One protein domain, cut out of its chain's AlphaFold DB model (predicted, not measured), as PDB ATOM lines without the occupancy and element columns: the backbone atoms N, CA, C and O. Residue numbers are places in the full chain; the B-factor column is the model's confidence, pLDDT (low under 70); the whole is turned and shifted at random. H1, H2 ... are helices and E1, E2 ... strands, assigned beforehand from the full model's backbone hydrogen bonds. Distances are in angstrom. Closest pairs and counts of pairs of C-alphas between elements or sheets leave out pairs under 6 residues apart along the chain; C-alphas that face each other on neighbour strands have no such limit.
ATOM      1  N   ARG A 273      22.636  28.198   7.305       90.56
ATOM      2  CA  ARG A 273      23.360  29.432   7.662       90.56
ATOM      3  C   ARG A 273      24.694  29.459   6.919       90.56
ATOM      4  O   ARG A 273      25.415  28.461   6.979       90.56
ATOM      5  N   ILE A 274      25.062  30.600   6.345       89.75
ATOM      6  CA  ILE A 274      26.349  30.815   5.664       89.75
ATOM      7  C   ILE A 274      27.537  30.330   6.516       89.75
ATOM      8  O   ILE A 274      28.385  29.581   6.039       89.75
ATOM      9  N   ALA A 275      27.522  30.593   7.830       89.94
ATOM     10  CA  ALA A 275      28.544  30.113   8.762       89.94
ATOM     11  C   ALA A 275      28.632  28.576   8.890       89.94
ATOM     12  O   ALA A 275      29.689  28.048   9.223       89.94
ATOM     13  N   LYS A 276      27.544  27.830   8.639       87.19
ATOM     14  CA  LYS A 276      27.559  26.356   8.569       87.19
ATOM     15  C   LYS A 276      28.181  25.882   7.252       87.19
ATOM     16  O   LYS A 276      28.969  24.943   7.285       87.19
ATOM     17  N   LEU A 277      27.836  26.515   6.131       86.19
ATOM     18  CA  LEU A 277      28.352  26.154   4.809       86.19
ATOM     19  C   LEU A 277      29.852  26.456   4.691       86.19
ATOM     20  O   LEU A 277      30.631  25.554   4.405       86.19
ATOM     21  N   LEU A 278      30.285  27.669   5.038       87.06
ATOM     22  CA  LEU A 278      31.702  28.053   5.028       87.06
ATOM     23  C   LEU A 278      32.558  27.212   5.988       87.06
ATOM     24  O   LEU A 278      33.705  26.893   5.687       87.06
ATOM     25  N   SER A 279      31.992  26.781   7.122       84.62
ATOM     26  CA  SER A 279      32.673  25.858   8.039       84.62
ATOM     27  C   SER A 279      32.810  24.443   7.462       84.62
ATOM     28  O   SER A 279      33.729  23.733   7.863       84.62
ATOM     29  N   ARG A 280      31.917  24.030   6.548       80.44
ATOM     30  CA  ARG A 280      31.990  22.759   5.800       80.44
ATOM     31  C   ARG A 280      32.945  22.837   4.607       80.44
ATOM     32  O   ARG A 280      33.598  21.848   4.311       80.44
ATOM     33  N   ALA A 281      33.097  24.011   3.994       81.19
ATOM     34  CA  ALA A 281      34.149  24.302   3.013       81.19
ATOM     35  C   ALA A 281      35.547  24.506   3.648       81.19
ATOM     36  O   ALA A 281      36.479  24.946   2.983       81.19
ATOM     37  N   GLY A 282      35.707  24.218   4.946       79.62
ATOM     38  CA  GLY A 282      37.000  24.223   5.637       79.62
ATOM     39  C   GLY A 282      37.553  25.597   6.033       79.62
ATOM     40  O   GLY A 282      38.576  25.631   6.712       79.62
ATOM     41  N   ILE A 283      36.878  26.702   5.687       86.00
ATOM     42  CA  ILE A 283      37.399  28.078   5.816       86.00
ATOM     43  C   ILE A 283      37.841  28.413   7.248       86.00
ATOM     44  O   ILE A 283      38.983  28.802   7.471       86.00
ATOM     45  N   ALA A 284      36.947  28.269   8.231       85.62
ATOM     46  CA  ALA A 284      37.265  28.458   9.648       85.62
ATOM     47  C   ALA A 284      36.209  27.793  10.552       85.62
ATOM     48  O   ALA A 284      35.270  27.146  10.080       85.62
ATOM     49  N   SER A 285      36.344  27.944  11.876       84.94
ATOM     50  CA  SER A 285      35.289  27.528  12.810       84.94
ATOM     51  C   SER A 285      34.045  28.411  12.646       84.94
ATOM     52  O   SER A 285      34.145  29.587  12.299       84.94
ATOM     53  N   ARG A 286      32.855  27.878  12.955       88.94
ATOM     54  CA  ARG A 286      31.591  28.632  12.824       88.94
ATOM     55  C   ARG A 286      31.609  29.991  13.531       88.94
ATOM     56  O   ARG A 286      31.133  30.954  12.954       88.94
ATOM     57  N   ARG A 287      32.180  30.073  14.740       90.25
ATOM     58  CA  ARG A 287      32.290  31.332  15.500       90.25
ATOM     59  C   ARG A 287      33.269  32.315  14.859       90.25
ATOM     60  O   ARG A 287      32.992  33.504  14.842       90.25
ATOM     61  N   MET A 288      34.377  31.816  14.308       88.50
ATOM     62  CA  MET A 288      35.319  32.646  13.554       88.50
ATOM     63  C   MET A 288      34.670  33.192  12.276       88.50
ATOM     64  O   MET A 288      34.912  34.329  11.909       88.50
ATOM     65  N   ILE A 289      33.804  32.413  11.621       91.56
ATOM     66  CA  ILE A 289      33.046  32.880  10.451       91.56
ATOM     67  C   ILE A 289      32.006  33.931  10.844       91.56
ATOM     68  O   ILE A 289      31.862  34.917  10.135       91.56
ATOM     69  N   GLU A 290      31.312  33.760  11.972       92.81
ATOM     70  CA  GLU A 290      30.395  34.785  12.489       92.81
ATOM     71  C   GLU A 290      31.154  36.101  12.794       92.81
ATOM     72  O   GLU A 290      30.677  37.157  12.394       92.81
ATOM     73  N   ALA A 291      32.382  36.039  13.328       92.44
ATOM     74  CA  ALA A 291      33.258  37.210  13.475       92.44
ATOM     75  C   ALA A 291      33.743  37.797  12.129       92.44
ATOM     76  O   ALA A 291      33.702  39.005  11.944       92.44
ATOM     77  N   MET A 292      34.134  36.976  11.144       92.56
ATOM     78  CA  MET A 292      34.537  37.466   9.811       92.56
ATOM     79  C   MET A 292      33.392  38.157   9.046       92.56
ATOM     80  O   MET A 292      33.647  39.009   8.197       92.56
ATOM     81  N   ILE A 293      32.137  37.802   9.340       93.19
ATOM     82  CA  ILE A 293      30.939  38.500   8.846       93.19
ATOM     83  C   ILE A 293      30.821  39.876   9.516       93.19
ATOM     84  O   ILE A 293      30.644  40.872   8.825       93.19
ATOM     85  N   GLU A 294      30.996  39.950  10.838       92.25
ATOM     86  CA  GLU A 294      31.022  41.217  11.592       92.25
ATOM     87  C   GLU A 294      32.202  42.129  11.178       92.25
ATOM     88  O   GLU A 294      32.064  43.349  11.169       92.25
ATOM     89  N   GLU A 295      33.333  41.549  10.757       92.88
ATOM     90  CA  GLU A 295      34.495  42.237  10.166       92.88
ATOM     91  C   GLU A 295      34.281  42.667   8.693       92.88
ATOM     92  O   GLU A 295      35.153  43.313   8.114       92.88
ATOM     93  N   GLY A 296      33.160  42.300   8.057       92.81
ATOM     94  CA  GLY A 296      32.855  42.648   6.662       92.81
ATOM     95  C   GLY A 296      33.695  41.915   5.603       92.81
ATOM     96  O   GLY A 296      33.770  42.355   4.456       92.81
ATOM     97  N   ARG A 297      34.333  40.793   5.963       92.94
ATOM     98  CA  ARG A 297      35.300  40.058   5.120       92.94
ATOM     99  C   ARG A 297      34.680  39.021   4.185       92.94
ATOM    100  O   ARG A 297      35.397  38.367   3.426       92.94
ATOM    101  N   ILE A 298      33.367  38.832   4.265       94.62
ATOM    102  CA  ILE A 298      32.623  37.822   3.507       94.62
ATOM    103  C   ILE A 298      31.603  38.530   2.628       94.62
ATOM    104  O   ILE A 298      30.819  39.333   3.132       94.62
ATOM    105  N   ALA A 299      31.588  38.217   1.335       92.44
ATOM    106  CA  ALA A 299      30.668  38.810   0.372       92.44
ATOM    107  C   ALA A 299      30.014  37.745  -0.516       92.44
ATOM    108  O   ALA A 299      30.629  36.723  -0.816       92.44
ATOM    109  N   ILE A 300      28.778  37.999  -0.941       92.44
ATOM    110  CA  ILE A 300      28.027  37.202  -1.920       92.44
ATOM    111  C   ILE A 300      27.879  38.073  -3.165       92.44
ATOM    112  O   ILE A 300      27.385  39.193  -3.055       92.44
ATOM    113  N   ASP A 301      28.362  37.608  -4.317       89.50
ATOM    114  CA  ASP A 301      28.323  38.345  -5.592       89.50
ATOM    115  C   ASP A 301      28.898  39.778  -5.497       89.50
ATOM    116  O   ASP A 301      28.451  40.715  -6.156       89.50
ATOM    117  N   GLY A 302      29.905  39.956  -4.633       86.38
ATOM    118  CA  GLY A 302      30.548  41.244  -4.345       86.38
ATOM    119  C   GLY A 302      29.855  42.112  -3.285       86.38
ATOM    120  O   GLY A 302      30.423  43.124  -2.881       86.38
ATOM    121  N   VAL A 303      28.680  41.721  -2.781       91.19
ATOM    122  CA  VAL A 303      27.961  42.424  -1.705       91.19
ATOM    123  C   VAL A 303      28.334  41.840  -0.343       91.19
ATOM    124  O   VAL A 303      28.123  40.653  -0.087       91.19
ATOM    125  N   THR A 304      28.878  42.666   0.554       92.69
ATOM    126  CA  THR A 304      29.275  42.248   1.908       92.69
ATOM    127  C   THR A 304      28.090  41.714   2.715       92.69
ATOM    128  O   THR A 304      27.020  42.319   2.777       92.69
ATOM    129  N   VAL A 305      28.290  40.576   3.380       91.50
ATOM    130  CA  VAL A 305      27.302  39.971   4.273       91.50
ATOM    131  C   VAL A 305      27.401  40.633   5.642       91.50
ATOM    132  O   VAL A 305      28.398  40.472   6.329       91.50
ATOM    133  N   GLU A 306      26.346  41.324   6.070       88.12
ATOM    134  CA  GLU A 306      26.295  41.964   7.398       88.12
ATOM    135  C   GLU A 306      25.742  41.045   8.498       88.12
ATOM    136  O   GLU A 306      25.984  41.247   9.685       88.12
ATOM    137  N   LYS A 307      24.915  40.057   8.128       89.69
ATOM    138  CA  LYS A 307      24.097  39.286   9.077       89.69
ATOM    139  C   LYS A 307      24.642  37.864   9.241       89.69
ATOM    140  O   LYS A 307      24.468  37.043   8.342       89.69
ATOM    141  N   PRO A 308      25.149  37.470  10.426       83.00
ATOM    142  CA  PRO A 308      25.561  36.084  10.692       83.00
ATOM    143  C   PRO A 308      24.421  35.055  10.556       83.00
ATOM    144  O   PRO A 308      24.634  33.841  10.579       83.00
ATOM    145  N   ALA A 309      23.168  35.514  10.496       87.69
ATOM    146  CA  ALA A 309      21.981  34.688  10.311       87.69
ATOM    147  C   ALA A 309      21.650  34.352   8.843       87.69
ATOM    148  O   ALA A 309      20.795  33.490   8.653       87.69
ATOM    149  N   THR A 310      22.317  34.965   7.852       88.00
ATOM    150  CA  THR A 310      22.061  34.745   6.416       88.00
ATOM    151  C   THR A 310      22.021  33.258   6.069       88.00
ATOM    152  O   THR A 310      22.911  32.491   6.454       88.00
ATOM    153  N   LEU A 311      20.958  32.863   5.371       90.75
ATOM    154  CA  LEU A 311      20.718  31.515   4.875       90.75
ATOM    155  C   LEU A 311      21.072  31.457   3.388       90.75
ATOM    156  O   LEU A 311      20.833  32.421   2.669       90.75
ATOM    157  N   LEU A 312      21.661  30.343   2.958       87.38
ATOM    158  CA  LEU A 312      21.988  30.047   1.566       87.38
ATOM    159  C   LEU A 312      21.725  28.564   1.282       87.38
ATOM    160  O   LEU A 312      21.798  27.722   2.185       87.38
ATOM    161  N   THR A 313      21.453  28.245   0.022       85.44
ATOM    162  CA  THR A 313      21.346  26.870  -0.489       85.44
ATOM    163  C   THR A 313      22.713  26.313  -0.908       85.44
ATOM    164  O   THR A 313      23.007  25.153  -0.620       85.44
ATOM    165  N   SER A 314      23.576  27.142  -1.503       83.56
ATOM    166  CA  SER A 314      24.943  26.798  -1.925       83.56
ATOM    167  C   SER A 314      25.985  27.834  -1.458       83.56
ATOM    168  O   SER A 314      25.687  28.724  -0.659       83.56
ATOM    169  N   LEU A 315      27.239  27.668  -1.894       84.62
ATOM    170  CA  LEU A 315      28.335  28.632  -1.702       84.62
ATOM    171  C   LEU A 315      28.718  29.351  -3.004       84.62
ATOM    172  O   LEU A 315      29.747  30.024  -3.055       84.62
ATOM    173  N   ASP A 316      27.904  29.217  -4.049       84.69
ATOM    174  CA  ASP A 316      28.160  29.871  -5.330       84.69
ATOM    175  C   ASP A 316      28.099  31.396  -5.147       84.69
ATOM    176  O   ASP A 316      27.303  31.903  -4.356       84.69
ATOM    177  N   GLY A 317      29.006  32.127  -5.798       85.12
ATOM    178  CA  GLY A 317      29.144  33.579  -5.615       85.12
ATOM    179  C   GLY A 317      29.734  34.020  -4.264       85.12
ATOM    180  O   GLY A 317      30.038  35.203  -4.090       85.12
ATOM    181  N   VAL A 318      29.946  33.109  -3.303       91.31
ATOM    182  CA  VAL A 318      30.497  33.455  -1.984       91.31
ATOM    183  C   VAL A 318      32.013  33.629  -2.055       91.31
ATOM    184  O   VAL A 318      32.754  32.763  -2.523       91.31
ATOM    185  N   THR A 319      32.486  34.746  -1.510       90.62
ATOM    186  CA  THR A 319      33.903  35.086  -1.377       90.62
ATOM    187  C   THR A 319      34.272  35.367   0.078       90.62
ATOM    188  O   THR A 319      33.459  35.868   0.857       90.62
ATOM    189  N   VAL A 320      35.513  35.050   0.447       91.88
ATOM    190  CA  VAL A 320      36.125  35.383   1.743       91.88
ATOM    191  C   VAL A 320      37.459  36.062   1.461       91.88
ATOM    192  O   VAL A 320      38.272  35.528   0.706       91.88
ATOM    193  N   ASP A 321      37.671  37.259   2.011       91.00
ATOM    194  CA  ASP A 321      38.827  38.119   1.707       91.00
ATOM    195  C   ASP A 321      39.033  38.326   0.185       91.00
ATOM    196  O   ASP A 321      40.154  38.312  -0.327       91.00
ATOM    197  N   GLY A 322      37.926  38.446  -0.563       87.50
ATOM    198  CA  GLY A 322      37.913  38.590  -2.025       87.50
ATOM    199  C   GLY A 322      38.247  37.320  -2.822       87.50
ATOM    200  O   GLY A 322      38.281  37.370  -4.050       87.50
ATOM    201  N   LYS A 323      38.483  36.176  -2.166       89.62
ATOM    202  CA  LYS A 323      38.756  34.888  -2.827       89.62
ATOM    203  C   LYS A 323      37.477  34.050  -2.915       89.62
ATOM    204  O   LYS A 323      36.791  33.936  -1.897       89.62
ATOM    205  N   PRO A 324      37.149  33.444  -4.072       88.25
ATOM    206  CA  PRO A 324      35.981  32.575  -4.199       88.25
ATOM    207  C   PRO A 324      36.123  31.330  -3.322       88.25
ATOM    208  O   PRO A 324      37.216  30.779  -3.171       88.25
ATOM    209  N   VAL A 325      35.009  30.891  -2.741       85.69
ATOM    210  CA  VAL A 325      34.958  29.686  -1.913       85.69
ATOM    211  C   VAL A 325      34.584  28.487  -2.779       85.69
ATOM    212  O   VAL A 325      33.566  28.492  -3.462       85.69
TER     213      VAL A 325
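AT A GLANCE: This is residues 273 to 325 of the 510 residues of the protein "Pseudouridine synthase" of Zymomonas mobilis subsp. mobilis (strain ATCC 31821 / ZM4 / CP4) (UniProt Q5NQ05). A helical hairpin, H1 and H2, stands beside a small strand hairpin, E1 and E2, and a long loop, residues 301 to 317, swings round one side between the two strands. The printed part has 53 residues, with H1, H2, E1 and E2 in that order; the sheet, E1 - E2, is antiparallel. The class is mixed, helices and strands, with 22 residues in named elements, under half. The whole is compact, radius of gyration of the C-alphas 9.3 A, spans 22 by 20 by 18 A.

IN THESE COORDINATES: H1, residues 274 to 280, begins at C-alpha 274 (26.349, 30.815, 5.664) and measures 9.8 A. H2, residues 286 to 294, measures 12.7 A. E1 is residues 298 to 300, 7.1 A; E2, residues 318 to 320, 7.0 A, ends at C-alpha 320 (36.125, 35.383, 1.743).

HOW THE PARTS SIT: H1 and H2 touch, closest C-alphas Ala 275 and Arg 286 at 5.3 A, at a steep tilt of 41 degrees, opposite ways. In both, every O i to N i+4 pair is within hydrogen-bond range. E1 and E2 pair through N 299 and O 319, 3.0 A. H1 is apart from both strands.

THE WHOLE: The printed part has no cut. The E1 to E2 link is long, 17 residues. No printed residue is under pLDDT 70.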